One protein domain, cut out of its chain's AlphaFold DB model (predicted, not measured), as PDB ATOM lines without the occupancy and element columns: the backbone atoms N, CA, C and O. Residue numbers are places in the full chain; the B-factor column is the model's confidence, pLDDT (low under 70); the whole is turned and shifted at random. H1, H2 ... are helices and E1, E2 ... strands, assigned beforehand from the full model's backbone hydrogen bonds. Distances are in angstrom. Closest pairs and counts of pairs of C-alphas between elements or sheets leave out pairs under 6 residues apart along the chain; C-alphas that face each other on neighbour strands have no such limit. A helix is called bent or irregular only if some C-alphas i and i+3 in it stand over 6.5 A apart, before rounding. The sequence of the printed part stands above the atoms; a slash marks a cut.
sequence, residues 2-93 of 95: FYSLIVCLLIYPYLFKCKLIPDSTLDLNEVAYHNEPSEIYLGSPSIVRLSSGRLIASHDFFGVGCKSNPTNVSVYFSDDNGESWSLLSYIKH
ATOM      1  N   PHE A   2      82.245  68.766  48.772       60.94
ATOM      2  CA  PHE A   2      81.194  69.749  48.420       60.94
ATOM      3  C   PHE A   2      79.889  69.162  47.840       60.94
ATOM      4  O   PHE A   2      78.805  69.587  48.224       60.94
ATOM      5  N   TYR A   3      79.967  68.144  46.974       60.00
ATOM      6  CA  TYR A   3      78.776  67.534  46.357       60.00
ATOM      7  C   TYR A   3      77.839  66.846  47.361       60.00
ATOM      8  O   TYR A   3      76.624  66.904  47.208       60.00
ATOM      9  N   SER A   4      78.390  66.243  48.419       65.19
ATOM     10  CA  SER A   4      77.590  65.565  49.448       65.19
ATOM     11  C   SER A   4      76.727  66.545  50.247       65.19
ATOM     12  O   SER A   4      75.610  66.209  50.623       65.19
ATOM     13  N   LEU A   5      77.225  67.764  50.478       63.69
ATOM     14  CA  LEU A   5      76.508  68.799  51.225       63.69
ATOM     15  C   LEU A   5      75.331  69.364  50.415       63.69
ATOM     16  O   LEU A   5      74.251  69.586  50.955       63.69
ATOM     17  N   ILE A   6      75.534  69.539  49.105       71.38
ATOM     18  CA  ILE A   6      74.508  70.013  48.165       71.38
ATOM     19  C   ILE A   6      73.379  68.985  48.043       71.38
ATOM     20  O   ILE A   6      72.210  69.350  48.087       71.38
ATOM     21  N   VAL A   7      73.716  67.695  47.964       69.06
ATOM     22  CA  VAL A   7      72.720  66.616  47.932       69.06
ATOM     23  C   VAL A   7      71.909  66.578  49.234       69.06
ATOM     24  O   VAL A   7      70.686  66.554  49.173       69.06
ATOM     25  N   CYS A   8      72.543  66.675  50.407       66.88
ATOM     26  CA  CYS A   8      71.816  66.750  51.682       66.88
ATOM     27  C   CYS A   8      70.864  67.958  51.764       66.88
ATOM     28  O   CYS A   8      69.738  67.807  52.234       66.88
ATOM     29  N   LEU A   9      71.278  69.131  51.274       68.94
ATOM     30  CA  LEU A   9      70.440  70.339  51.248       68.94
ATOM     31  C   LEU A   9      69.249  70.220  50.287       68.94
ATOM     32  O   LEU A   9      68.168  70.713  50.598       68.94
ATOM     33  N   LEU A  10      69.420  69.541  49.150       69.56
ATOM     34  CA  LEU A  10      68.346  69.321  48.176       69.56
ATOM     35  C   LEU A  10      67.307  68.293  48.651       69.56
ATOM     36  O   LEU A  10      66.152  68.379  48.246       69.56
ATOM     37  N   ILE A  11      67.685  67.349  49.519       67.38
ATOM     38  CA  ILE A  11      66.772  66.328  50.065       67.38
ATOM     39  C   ILE A  11      66.049  66.830  51.331       67.38
ATOM     40  O   ILE A  11      64.944  66.386  51.635       67.38
ATOM     41  N   TYR A  12      66.629  67.794  52.053       66.00
ATOM     42  CA  TYR A  12      66.089  68.340  53.303       66.00
ATOM     43  C   TYR A  12      64.615  68.809  53.247       66.00
ATOM     44  O   TYR A  12      63.848  68.406  54.124       66.00
ATOM     45  N   PRO A  13      64.146  69.574  52.235       62.50
ATOM     46  CA  PRO A  13      62.737  69.974  52.162       62.50
ATOM     47  C   PRO A  13      61.781  68.812  51.840       62.50
ATOM     48  O   PRO A  13      60.576  68.951  52.028       62.50
ATOM     49  N   TYR A  14      62.290  67.659  51.387       65.19
ATOM     50  CA  TYR A  14      61.488  66.457  51.136       65.19
ATOM     51  C   TYR A  14      61.356  65.545  52.363       65.19
ATOM     52  O   TYR A  14      60.497  64.666  52.373       65.19
ATOM     53  N   LEU A  15      62.173  65.750  53.402       65.44
ATOM     54  CA  LEU A  15      62.119  64.971  54.647       65.44
ATOM     55  C   LEU A  15      61.048  65.479  55.621       65.44
ATOM     56  O   LEU A  15      60.576  64.716  56.461       65.44
ATOM     57  N   PHE A  16      60.625  66.737  55.490       61.44
ATOM     58  CA  PHE A  16      59.651  67.354  56.388       61.44
ATOM     59  C   PHE A  16      58.452  67.875  55.607       61.44
ATOM     60  O   PHE A  16      58.458  68.973  55.057       61.44
ATOM     61  N   LYS A  17      57.388  67.071  55.577       74.31
ATOM     62  CA  LYS A  17      56.090  67.482  55.045       74.31
ATOM     63  C   LYS A  17      55.214  67.967  56.197       74.31
ATOM     64  O   LYS A  17      54.547  67.171  56.847       74.31
ATOM     65  N   CYS A  18      55.200  69.274  56.437       64.94
ATOM     66  CA  CYS A  18      54.220  69.890  57.327       64.94
ATOM     67  C   CYS A  18      52.912  70.091  56.552       64.94
ATOM     68  O   CYS A  18      52.884  70.798  55.545       64.94
ATOM     69  N   LYS A  19      51.830  69.447  56.993       75.06
ATOM     70  CA  LYS A  19      50.482  69.627  56.442       75.06
ATOM     71  C   LYS A  19      49.611  70.226  57.540       75.06
ATOM     72  O   LYS A  19      49.598  69.694  58.645       75.06
ATOM     73  N   LEU A  20      48.885  71.302  57.229       72.94
ATOM     74  CA  LEU A  20      47.819  71.782  58.104       72.94
ATOM     75  C   LEU A  20      46.802  70.650  58.256       72.94
ATOM     76  O   LEU A  20      46.255  70.167  57.262       72.94
ATOM     77  N   ILE A  21      46.596  70.212  59.490       70.88
ATOM     78  CA  ILE A  21      45.521  69.297  59.828       70.88
ATOM     79  C   ILE A  21      44.297  70.196  60.052       70.88
ATOM     80  O   ILE A  21      44.303  70.961  61.013       70.88
ATOM     81  N   PRO A  22      43.310  70.204  59.134       68.94
ATOM     82  CA  PRO A  22      42.146  71.083  59.257       68.94
ATOM     83  C   PRO A  22      41.260  70.693  60.445       68.94
ATOM     84  O   PRO A  22      40.481  71.518  60.906       68.94
ATOM     85  N   ASP A  23      41.399  69.453  60.917       71.69
ATOM     86  CA  ASP A  23      40.675  68.880  62.039       71.69
ATOM     87  C   ASP A  23      41.596  67.946  62.847       71.69
ATOM     88  O   ASP A  23      42.039  66.906  62.350       71.69
ATOM     89  N   SER A  24      41.927  68.342  64.077       66.44
ATOM     90  CA  SER A  24      42.794  67.591  64.990       66.44
ATOM     91  C   SER A  24      42.081  66.465  65.738       66.44
ATOM     92  O   SER A  24      42.710  65.839  66.589       66.44
ATOM     93  N   THR A  25      40.806  66.195  65.451       69.38
ATOM     94  CA  THR A  25      40.054  65.110  66.100       69.38
ATOM     95  C   THR A  25      40.630  63.732  65.791       69.38
ATOM     96  O   THR A  25      40.450  62.827  66.592       69.38
ATOM     97  N   LEU A  26      41.375  63.551  64.689       77.69
ATOM     98  CA  LEU A  26      41.958  62.259  64.281       77.69
ATOM     99  C   LEU A  26      40.909  61.142  64.082       77.69
ATOM    100  O   LEU A  26      41.210  59.983  64.366       77.69
ATOM    101  N   ASP A  27      39.699  61.475  63.615       79.19
ATOM    102  CA  ASP A  27      38.535  60.561  63.594       79.19
ATOM    103  C   ASP A  27      38.148  60.033  64.998       79.19
ATOM    104  O   ASP A  27      37.517  58.984  65.138       79.19
ATOM    105  N   LEU A  28      38.526  60.739  66.069       85.75
ATOM    106  CA  LEU A  28      38.060  60.457  67.427       85.75
ATOM    107  C   LEU A  28      36.744  61.193  67.699       85.75
ATOM    108  O   LEU A  28      36.528  62.311  67.233       85.75
ATOM    109  N   ASN A  29      35.895  60.592  68.533       90.75
ATOM    110  CA  ASN A  29      34.685  61.250  69.014       90.75
ATOM    111  C   ASN A  29      35.048  62.275  70.093       90.75
ATOM    112  O   ASN A  29      35.527  61.919  71.174       90.75
ATOM    113  N   GLU A  30      34.810  63.550  69.799       91.88
ATOM    114  CA  GLU A  30      35.008  64.637  70.752       91.88
ATOM    115  C   GLU A  30      33.868  64.662  71.781       91.88
ATOM    116  O   GLU A  30      32.689  64.720  71.436       91.88
ATOM    117  N   VAL A  31      34.225  64.620  73.066       95.56
ATOM    118  CA  VAL A  31      33.257  64.725  74.173       95.56
ATOM    119  C   VAL A  31      32.982  66.188  74.512       95.56
ATOM    120  O   VAL A  31      31.839  66.579  74.745       95.56
ATOM    121  N   ALA A  32      34.047  66.985  74.575       93.94
ATOM    122  CA  ALA A  32      34.012  68.392  74.921       93.94
ATOM    123  C   ALA A  32      35.281  69.089  74.429       93.94
ATOM    124  O   ALA A  32      36.365  68.503  74.436       93.94
ATOM    125  N   TYR A  33      35.136  70.365  74.091       91.38
ATOM    126  CA  TYR A  33      36.223  71.239  73.680       91.38
ATOM    127  C   TYR A  33      36.108  72.585  74.387       91.38
ATOM    128  O   TYR A  33      35.012  73.113  74.595       91.38
ATOM    129  N   HIS A  34      37.259  73.148  74.740       89.38
ATOM    130  CA  HIS A  34      37.375  74.527  75.176       89.38
ATOM    131  C   HIS A  34      38.535  75.177  74.428       89.38
ATOM    132  O   HIS A  34      39.625  74.616  74.362       89.38
ATOM    133  N   ASN A  35      38.306  76.367  73.877       90.12
ATOM    134  CA  ASN A  35      39.330  77.088  73.134       90.12
ATOM    135  C   ASN A  35      40.458  77.583  74.052       90.12
ATOM    136  O   ASN A  35      40.214  78.208  75.088       90.12
ATOM    137  N   GLU A  36      41.697  77.383  73.625       90.00
ATOM    138  CA  GLU A  36      42.905  77.702  74.382       90.00
ATOM    139  C   GLU A  36      43.053  79.198  74.720       90.00
ATOM    140  O   GLU A  36      43.470  79.496  75.839       90.00
ATOM    141  N   PRO A  37      42.675  80.167  73.849       94.19
ATOM    142  CA  PRO A  37      42.827  81.596  74.151       94.19
ATOM    143  C   PRO A  37      42.036  82.100  75.365       94.19
ATOM    144  O   PRO A  37      42.280  83.208  75.832       94.19
ATOM    145  N   SER A  38      41.069  81.322  75.856       91.81
ATOM    146  CA  SER A  38      40.333  81.629  77.088       91.81
ATOM    147  C   SER A  38      41.142  81.375  78.366       91.81
ATOM    148  O   SER A  38      40.722  81.787  79.447       91.81
ATOM    149  N   GLU A  39      42.262  80.652  78.253       92.56
ATOM    150  CA  GLU A  39      43.055  80.138  79.373       92.56
ATOM    151  C   GLU A  39      42.241  79.276  80.363       92.56
ATOM    152  O   GLU A  39      42.582  79.178  81.550       92.56
ATOM    153  N   ILE A  40      41.164  78.663  79.860       92.12
ATOM    154  CA  ILE A  40      40.370  77.618  80.501       92.12
ATOM    155  C   ILE A  40      40.680  76.302  79.791       92.12
ATOM    156  O   ILE A  40      40.550  76.186  78.573       92.12
ATOM    157  N   TYR A  41      41.072  75.305  80.570       92.31
ATOM    158  CA  TYR A  41      41.501  73.999  80.093       92.31
ATOM    159  C   TYR A  41      40.645  72.902  80.721       92.31
ATOM    160  O   TYR A  41      40.169  73.046  81.847       92.31
ATOM    161  N   LEU A  42      40.463  71.803  79.991       93.94
ATOM    162  CA  LEU A  42      39.720  70.630  80.452       93.94
ATOM    163  C   LEU A  42      40.684  69.610  81.064       93.94
ATOM    164  O   LEU A  42      41.678  69.254  80.425       93.94
ATOM    165  N   GLY A  43      40.407  69.138  82.282       92.56
ATOM    166  CA  GLY A  43      41.275  68.225  83.029       92.56
ATOM    167  C   GLY A  43      40.534  67.074  83.709       92.56
ATOM    168  O   GLY A  43      39.315  66.942  83.621       92.56
ATOM    169  N   SER A  44      41.298  66.201  84.371       93.56
ATOM    170  CA  SER A  44      40.773  65.114  85.216       93.56
ATOM    171  C   SER A  44      39.639  64.286  84.571       93.56
ATOM    172  O   SER A  44      38.557  64.168  85.155       93.56
ATOM    173  N   PRO A  45      39.837  63.719  83.362       96.56
ATOM    174  CA  PRO A  45      38.764  63.037  82.651       96.56
ATOM    175  C   PRO A  45      38.300  61.782  83.397       96.56
ATOM    176  O   PRO A  45      39.106  60.986  83.883       96.56
ATOM    177  N   SER A  46      36.986  61.570  83.429       97.31
ATOM    178  CA  SER A  46      36.361  60.339  83.911       97.31
ATOM    179  C   SER A  46      35.233  59.898  82.977       97.31
ATOM    180  O   SER A  46      34.609  60.724  82.311       97.31
ATOM    181  N   ILE A  47      34.972  58.590  82.911       98.31
ATOM    182  CA  ILE A  47      33.877  58.018  82.123       98.31
ATOM    183  C   ILE A  47      33.311  56.778  82.817       98.31
ATOM    184  O   ILE A  47      34.050  55.961  83.366       98.31
ATOM    185  N   VAL A  48      31.990  56.621  82.776       98.56
ATOM    186  CA  VAL A  48      31.281  55.447  83.286       98.56
ATOM    187  C   VAL A  48      30.134  55.069  82.356       98.56
ATOM    188  O   VAL A  48      29.507  55.926  81.734       98.56
ATOM    189  N   ARG A  49      29.829  53.771  82.275       98.62
ATOM    190  CA  ARG A  49      28.621  53.262  81.620       98.62
ATOM    191  C   ARG A  49      27.599  52.857  82.675       98.62
ATOM    192  O   ARG A  49      27.909  52.057  83.556       98.62
ATOM    193  N   LEU A  50      26.390  53.396  82.581       98.50
ATOM    194  CA  LEU A  50      25.275  53.022  83.447       98.50
ATOM    195  C   LEU A  50      24.705  51.659  83.036       98.50
ATOM    196  O   LEU A  50      24.877  51.216  81.902       98.50
ATOM    197  N   SER A  51      23.954  51.012  83.931       98.38
ATOM    198  CA  SER A  51      23.263  49.749  83.629       98.38
ATOM    199  C   SER A  51      22.250  49.864  82.483       98.38
ATOM    200  O   SER A  51      21.950  48.867  81.836       98.38
ATOM    201  N   SER A  52      21.757  51.074  82.194       98.06
ATOM    202  CA  SER A  52      20.912  51.365  81.031       98.06
ATOM    203  C   SER A  52      21.662  51.345  79.695       98.06
ATOM    204  O   SER A  52      21.026  51.388  78.649       98.06
ATOM    205  N   GLY A  53      22.998  51.322  79.709       98.50
ATOM    206  CA  GLY A  53      23.850  51.420  78.522       98.50
ATOM    207  C   GLY A  53      24.365  52.832  78.223       98.50
ATOM    208  O   GLY A  53      25.393  52.945  77.549       98.50
ATOM    209  N   ARG A  54      23.728  53.877  78.779       98.62
ATOM    210  CA  ARG A  54      24.150  55.285  78.660       98.62
ATOM    211  C   ARG A  54      25.574  55.478  79.178       98.62
ATOM    212  O   ARG A  54      25.903  55.024  80.278       98.62
ATOM    213  N   LEU A  55      26.393  56.191  78.415       98.75
ATOM    214  CA  LEU A  55      27.701  56.666  78.853       98.75
ATOM    215  C   LEU A  55      27.560  58.026  79.535       98.75
ATOM    216  O   LEU A  55      26.795  58.871  79.076       98.75
ATOM    217  N   ILE A  56      28.311  58.231  80.613       98.56
ATOM    218  CA  ILE A  56      28.466  59.508  81.308       98.56
ATOM    219  C   ILE A  56      29.956  59.818  81.363       98.56
ATOM    220  O   ILE A  56      30.732  58.988  81.833       98.56
ATOM    221  N   ALA A  57      30.347  61.001  80.907       98.50
ATOM    222  CA  ALA A  57      31.713  61.498  80.985       98.50
ATOM    223  C   ALA A  57      31.758  62.794  81.795       98.50
ATOM    224  O   ALA A  57      30.791  63.558  81.809       98.50
ATOM    225  N   SER A  58      32.873  63.051  82.469       97.50
ATOM    226  CA  SER A  58      33.100  64.305  83.184       97.50
ATOM    227  C   SER A  58      34.540  64.769  83.055       97.50
ATOM    228  O   SER A  58      35.449  63.957  82.892       97.50
ATOM    229  N   HIS A  59      34.744  66.067  83.216       96.00
ATOM    230  CA  HIS A  59      36.061  66.681  83.345       96.00
ATOM    231  C   HIS A  59      35.931  67.980  84.141       96.00
ATOM    232  O   HIS A  59      34.868  68.614  84.140       96.00
ATOM    233  N   ASP A  60      36.996  68.357  84.840       93.69
ATOM    234  CA  ASP A  60      37.073  69.650  85.505       93.69
ATOM    235  C   ASP A  60      37.552  70.746  84.543       93.69
ATOM    236  O   ASP A  60      38.078  70.477  83.458       93.69
ATOM    237  N   PHE A  61      37.302  71.994  84.925       92.69
ATOM    238  CA  PHE A  61      37.902  73.163  84.303       92.69
ATOM    239  C   PHE A  61      39.037  73.673  85.191       92.69
ATOM    240  O   PHE A  61      38.840  73.919  86.382       92.69
ATOM    241  N   PHE A  62      40.212  73.886  84.607       90.19
ATOM    242  CA  PHE A  62      41.363  74.471  85.288       90.19
ATOM    243  C   PHE A  62      42.015  75.568  84.440       90.19
ATOM    244  O   PHE A  62      41.675  75.774  83.279       90.19
ATOM    245  N   GLY A  63      42.970  76.291  85.027       91.31
ATOM    246  CA  GLY A  63      43.659  77.403  84.371       91.31
ATOM    247  C   GLY A  63      43.327  78.755  84.994       91.31
ATOM    248  O   GLY A  63      42.507  78.876  85.907       91.31
ATOM    249  N   VAL A  64      44.015  79.797  84.536       91.56
ATOM    250  CA  VAL A  64      43.869  81.145  85.104       91.56
ATOM    251  C   VAL A  64      42.538  81.797  84.727       91.56
ATOM    252  O   VAL A  64      42.043  82.611  85.511       91.56
ATOM    253  N   GLY A  65      41.922  81.386  83.612       90.31
ATOM    254  CA  GLY A  65      40.584  81.820  83.204       90.31
ATOM    255  C   GLY A  65      39.459  81.296  84.108       90.31
ATOM    256  O   GLY A  65      38.372  81.866  84.137       90.31
ATOM    257  N   CYS A  66      39.718  80.263  84.919       86.62
ATOM    258  CA  CYS A  66      38.727  79.653  85.815       86.62
ATOM    259  C   CYS A  66      38.593  80.315  87.191       86.62
ATOM    260  O   CYS A  66      37.714  79.927  87.957       86.62
ATOM    261  N   LYS A  67      39.429  81.305  87.536       80.56
ATOM    262  CA  LYS A  67      39.536  81.847  88.909       80.56
ATOM    263  C   LYS A  67      38.225  82.364  89.516       80.56
ATOM    264  O   LYS A  67      38.112  82.420  90.736       80.56
ATOM    265  N   SER A  68      37.263  82.775  88.693       73.75
ATOM    266  CA  SER A  68      35.972  83.324  89.123       73.75
ATOM    267  C   SER A  68      34.788  82.389  88.867       73.75
ATOM    268  O   SER A  68      33.646  82.793  89.091       73.75
ATOM    269  N   ASN A  69      35.025  81.166  88.382       71.00
ATOM    270  CA  ASN A  69      33.957  80.317  87.875       71.00
ATOM    271  C   ASN A  69      33.518  79.281  88.928       71.00
ATOM    272  O   ASN A  69      34.316  78.420  89.287       71.00
ATOM    273  N   PRO A  70      32.268  79.331  89.434       65.81
ATOM    274  CA  PRO A  70      31.772  78.367  90.418       65.81
ATOM    275  C   PRO A  70      31.366  77.020  89.797       65.81
ATOM    276  O   PRO A  70      30.989  76.112  90.538       65.81
ATOM    277  N   THR A  71      31.349  76.903  88.461       72.81
ATOM    278  CA  THR A  71      31.124  75.647  87.730       72.81
ATOM    279  C   THR A  71      32.464  74.994  87.420       72.81
ATOM    280  O   THR A  71      33.126  75.368  86.452       72.81
ATOM    281  N   ASN A  72      32.860  74.026  88.244       84.81
ATOM    282  CA  ASN A  72      34.219  73.488  88.197       84.81
ATOM    283  C   ASN A  72      34.282  72.187  87.393       84.81
ATOM    284  O   ASN A  72      35.364  71.795  86.990       84.81
ATOM    285  N   VAL A  73      33.148  71.508  87.172       93.81
ATOM    286  CA  VAL A  73      33.070  70.237  86.436       93.81
ATOM    287  C   VAL A  73      31.879  70.259  85.487       93.81
ATOM    288  O   VAL A  73      30.769  70.612  85.889       93.81
ATOM    289  N   SER A  74      32.084  69.841  84.244       95.81
ATOM    290  CA  SER A  74      31.015  69.574  83.275       95.81
ATOM    291  C   SER A  74      30.811  68.075  83.099       95.81
ATOM    292  O   SER A  74      31.762  67.294  83.128       95.81
ATOM    293  N   VAL A  75      29.551  67.684  82.926       97.75
ATOM    294  CA  VAL A  75      29.119  66.297  82.760       97.75
ATOM    295  C   VAL A  75      28.410  66.166  81.423       97.75
ATOM    296  O   VAL A  75      27.501  66.940  81.129       97.75
ATOM    297  N   TYR A  76      28.789  65.160  80.646       98.56
ATOM    298  CA  TYR A  76      28.248  64.853  79.327       98.56
ATOM    299  C   TYR A  76      27.661  63.450  79.319       98.56
ATOM    300  O   TYR A  76      28.069  62.593  80.107       98.56
ATOM    301  N   PHE A  77      26.716  63.201  78.421       98.69
ATOM    302  CA  PHE A  77      26.164  61.872  78.203       98.69
ATOM    303  C   PHE A  77      26.144  61.492  76.726       98.69
ATOM    304  O   PHE A  77      26.104  62.366  75.861       98.69
ATOM    305  N   SER A  78      26.120  60.186  76.474       98.69
ATOM    306  CA  SER A  78      25.893  59.589  75.158       98.69
ATOM    307  C   SER A  78      24.964  58.379  75.292       98.69
ATOM    308  O   SER A  78      25.154  57.528  76.170       98.69
ATOM    309  N   ASP A  79      23.965  58.308  74.412       98.62
ATOM    310  CA  ASP A  79      23.036  57.176  74.275       98.62
ATOM    311  C   ASP A  79      23.304  56.329  73.017       98.62
ATOM    312  O   ASP A  79      22.653  55.309  72.807       98.62
ATOM    313  N   ASP A  80      24.289  56.716  72.207       98.00
ATOM    314  CA  ASP A  80      24.670  56.099  70.931       98.00
ATOM    315  C   ASP A  80      26.074  55.477  70.992       98.00
ATOM    316  O   ASP A  80      26.841  55.486  70.037       98.00
ATOM    317  N   ASN A  81      26.421  54.913  72.152       96.38
ATOM    318  CA  ASN A  81      27.695  54.231  72.383       96.38
ATOM    319  C   ASN A  81      28.952  55.107  72.175       96.38
ATOM    320  O   ASN A  81      30.041  54.586  71.936       96.38
ATOM    321  N   GLY A  82      28.819  56.417  72.360       96.44
ATOM    322  CA  GLY A  82      29.914  57.381  72.331       96.44
ATOM    323  C   GLY A  82      30.127  58.041  70.974       96.44
ATOM    324  O   GLY A  82      31.163  58.686  70.825       96.44
ATOM    325  N   GLU A  83      29.206  57.874  70.017       94.88
ATOM    326  CA  GLU A  83      29.242  58.552  68.712       94.88
ATOM    327  C   GLU A  83      28.943  60.049  68.847       94.88
ATOM    328  O   GLU A  83      29.641  60.867  68.253       94.88
ATOM    329  N   SER A  84      27.963  60.426  69.671       95.62
ATOM    330  CA  SER A  84      27.654  61.823  69.969       95.62
ATOM    331  C   SER A  84      27.502  62.078  71.464       95.62
ATOM    332  O   SER A  84      27.066  61.223  72.239       95.62
ATOM    333  N   TRP A  85      27.879  63.289  71.878       97.94
ATOM    334  CA  TRP A  85      27.896  63.706  73.274       97.94
ATOM    335  C   TRP A  85      27.077  64.972  73.469       97.94
ATOM    336  O   TRP A  85      27.148  65.918  72.688       97.94
ATOM    337  N   SER A  86      26.284  64.991  74.534       98.00
ATOM    338  CA  SER A  86      25.472  66.143  74.921       98.00
ATOM    339  C   SER A  86      25.797  66.558  76.346       98.00
ATOM    340  O   SER A  86      25.911  65.713  77.237       98.00
ATOM    341  N   LEU A  87      25.925  67.866  76.574       97.44
ATOM    342  CA  LEU A  87      26.081  68.418  77.917       97.44
ATOM    343  C   LEU A  87      24.847  68.057  78.756       97.44
ATOM    344  O   LEU A  87      23.722  68.412  78.410       97.44
ATOM    345  N   LEU A  88      25.070  67.367  79.872       97.44
ATOM    346  CA  LEU A  88      24.033  66.986  80.826       97.44
ATOM    347  C   LEU A  88      23.862  68.042  81.916       97.44
ATOM    348  O   LEU A  88      22.741  68.419  82.250       97.44
ATOM    349  N   SER A  89      24.971  68.463  82.528       95.56
ATOM    350  CA  SER A  89      24.956  69.375  83.672       95.56
ATOM    351  C   SER A  89      26.347  69.936  83.974       95.56
ATOM    352  O   SER A  89      27.360  69.413  83.512       95.56
ATOM    353  N   TYR A  90      26.381  70.957  84.828       93.81
ATOM    354  CA  TYR A  90      27.582  71.396  85.529       93.81
ATOM    355  C   TYR A  90      27.461  71.067  87.015       93.81
ATOM    356  O   TYR A  90      26.421  71.310  87.630       93.81
ATOM    357  N   ILE A  91      28.545  70.582  87.610       91.56
ATOM    358  CA  ILE A  91      28.678  70.463  89.061       91.56
ATOM    359  C   ILE A  91      29.398  71.715  89.562       91.56
ATOM    360  O   ILE A  91      30.432  72.127  89.028       91.56
ATOM    361  N   LYS A  92      28.808  72.343  90.577       88.56
ATOM    362  CA  LYS A  92      29.341  73.546  91.219       88.56
ATOM    363  C   LYS A  92      30.035  73.191  92.522       88.56
ATOM    364  O   LYS A  92      29.621  72.240  93.179       88.56
ATOM    365  N   HIS A  93      31.020  73.998  92.915       79.62
ATOM    366  CA  HIS A  93      31.706  73.868  94.208       79.62
ATOM    367  C   HIS A  93      32.313  72.475  94.450       79.62
ATOM    368  O   HIS A  93      32.302  71.977  95.573       79.62
TER     369      HIS A  93
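Overview. This is residues 2 to 93 of the 95 residues of the protein "Hypothetical protein" of Adineta steineri (UniProt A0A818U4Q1). A strongly twisted sheet of four strands, E1 to E4, forms a small head, and a long tail that ends in one helix, H1, sticks out from it. Residues 2 to 27 stand free, with H1 at the far end of this arm, and the arm makes much of the length. The printed part has 92 residues, with H1 first and then E1, E2, E3 and E4, in the sheet order E1 - E2 - E3 - E4, all antiparallel. The class is mixed, helices and strands. The whole is extended, with a radius of gyration of the C-alphas of 21.3 A, and its outline is flat, spanning 68 by 35 by 19 A.

Along the chain. E1, the longest strand by residues, is residues 41 to 49, 24.5 A from first to last C-alpha, and begins at C-alpha 41 at (41.501, 73.999, 80.093). It bends by 59 degrees at residue 44. E2 is residues 55 to 62, 23.3 A long. E3 is residues 71 to 78, 21.1 A long. E4 is residues 86 to 92, 18.3 A long, and ends at C-alpha 92 at (29.341, 73.546, 91.219). H1 is residues 2 to 15, 20.6 A long, and begins at C-alpha 2 at (81.194, 69.749, 48.420). H1 is irregular, but only just: C-alphas 10 and 13 are 6.9 A apart.

Arrangement. The four strands form a meander, each strand the antiparallel neighbour of the one before, and each pair in turn is a hairpin. E1 and E2 run at 161 degrees, with N 43 and O 60 within hydrogen-bond range at 2.9 A and N 48 and O 56 at 2.8 A. The C-alphas of Ile 47 and Ala 57, which face each other, are 4.3 A apart. E2 and E3 run at 157 degrees, with N 57 and O 76 at 2.9 A. E3 and E4 run at 154 degrees, with N 88 and O 75 at 2.8 A. E1 and E4 are the edge strands and are apart. H1 is not on the sheet, and it is apart from E2, E3 and E4. In H1, 8 of 10 O i to N i+4 pairs are within hydrogen-bond range.

Size, cuts and confidence. The two C-alphas farthest apart are those of Phe 2 and Ser 52, at 71.0 A. Without the stretch that stands free, the body has 66 residues and spans 37 by 26 by 16 A. The link from H1 to E1, residues 16 to 40, is long. The link from E1 to E2 is tight, and those from E2 to E3 and from E3 to E4 are short. The printed part has no cut. The mean pLDDT of the printed part is 85.8, and 19 residues are under 70, among them residues 7 to 16; the mean of H1 is 66.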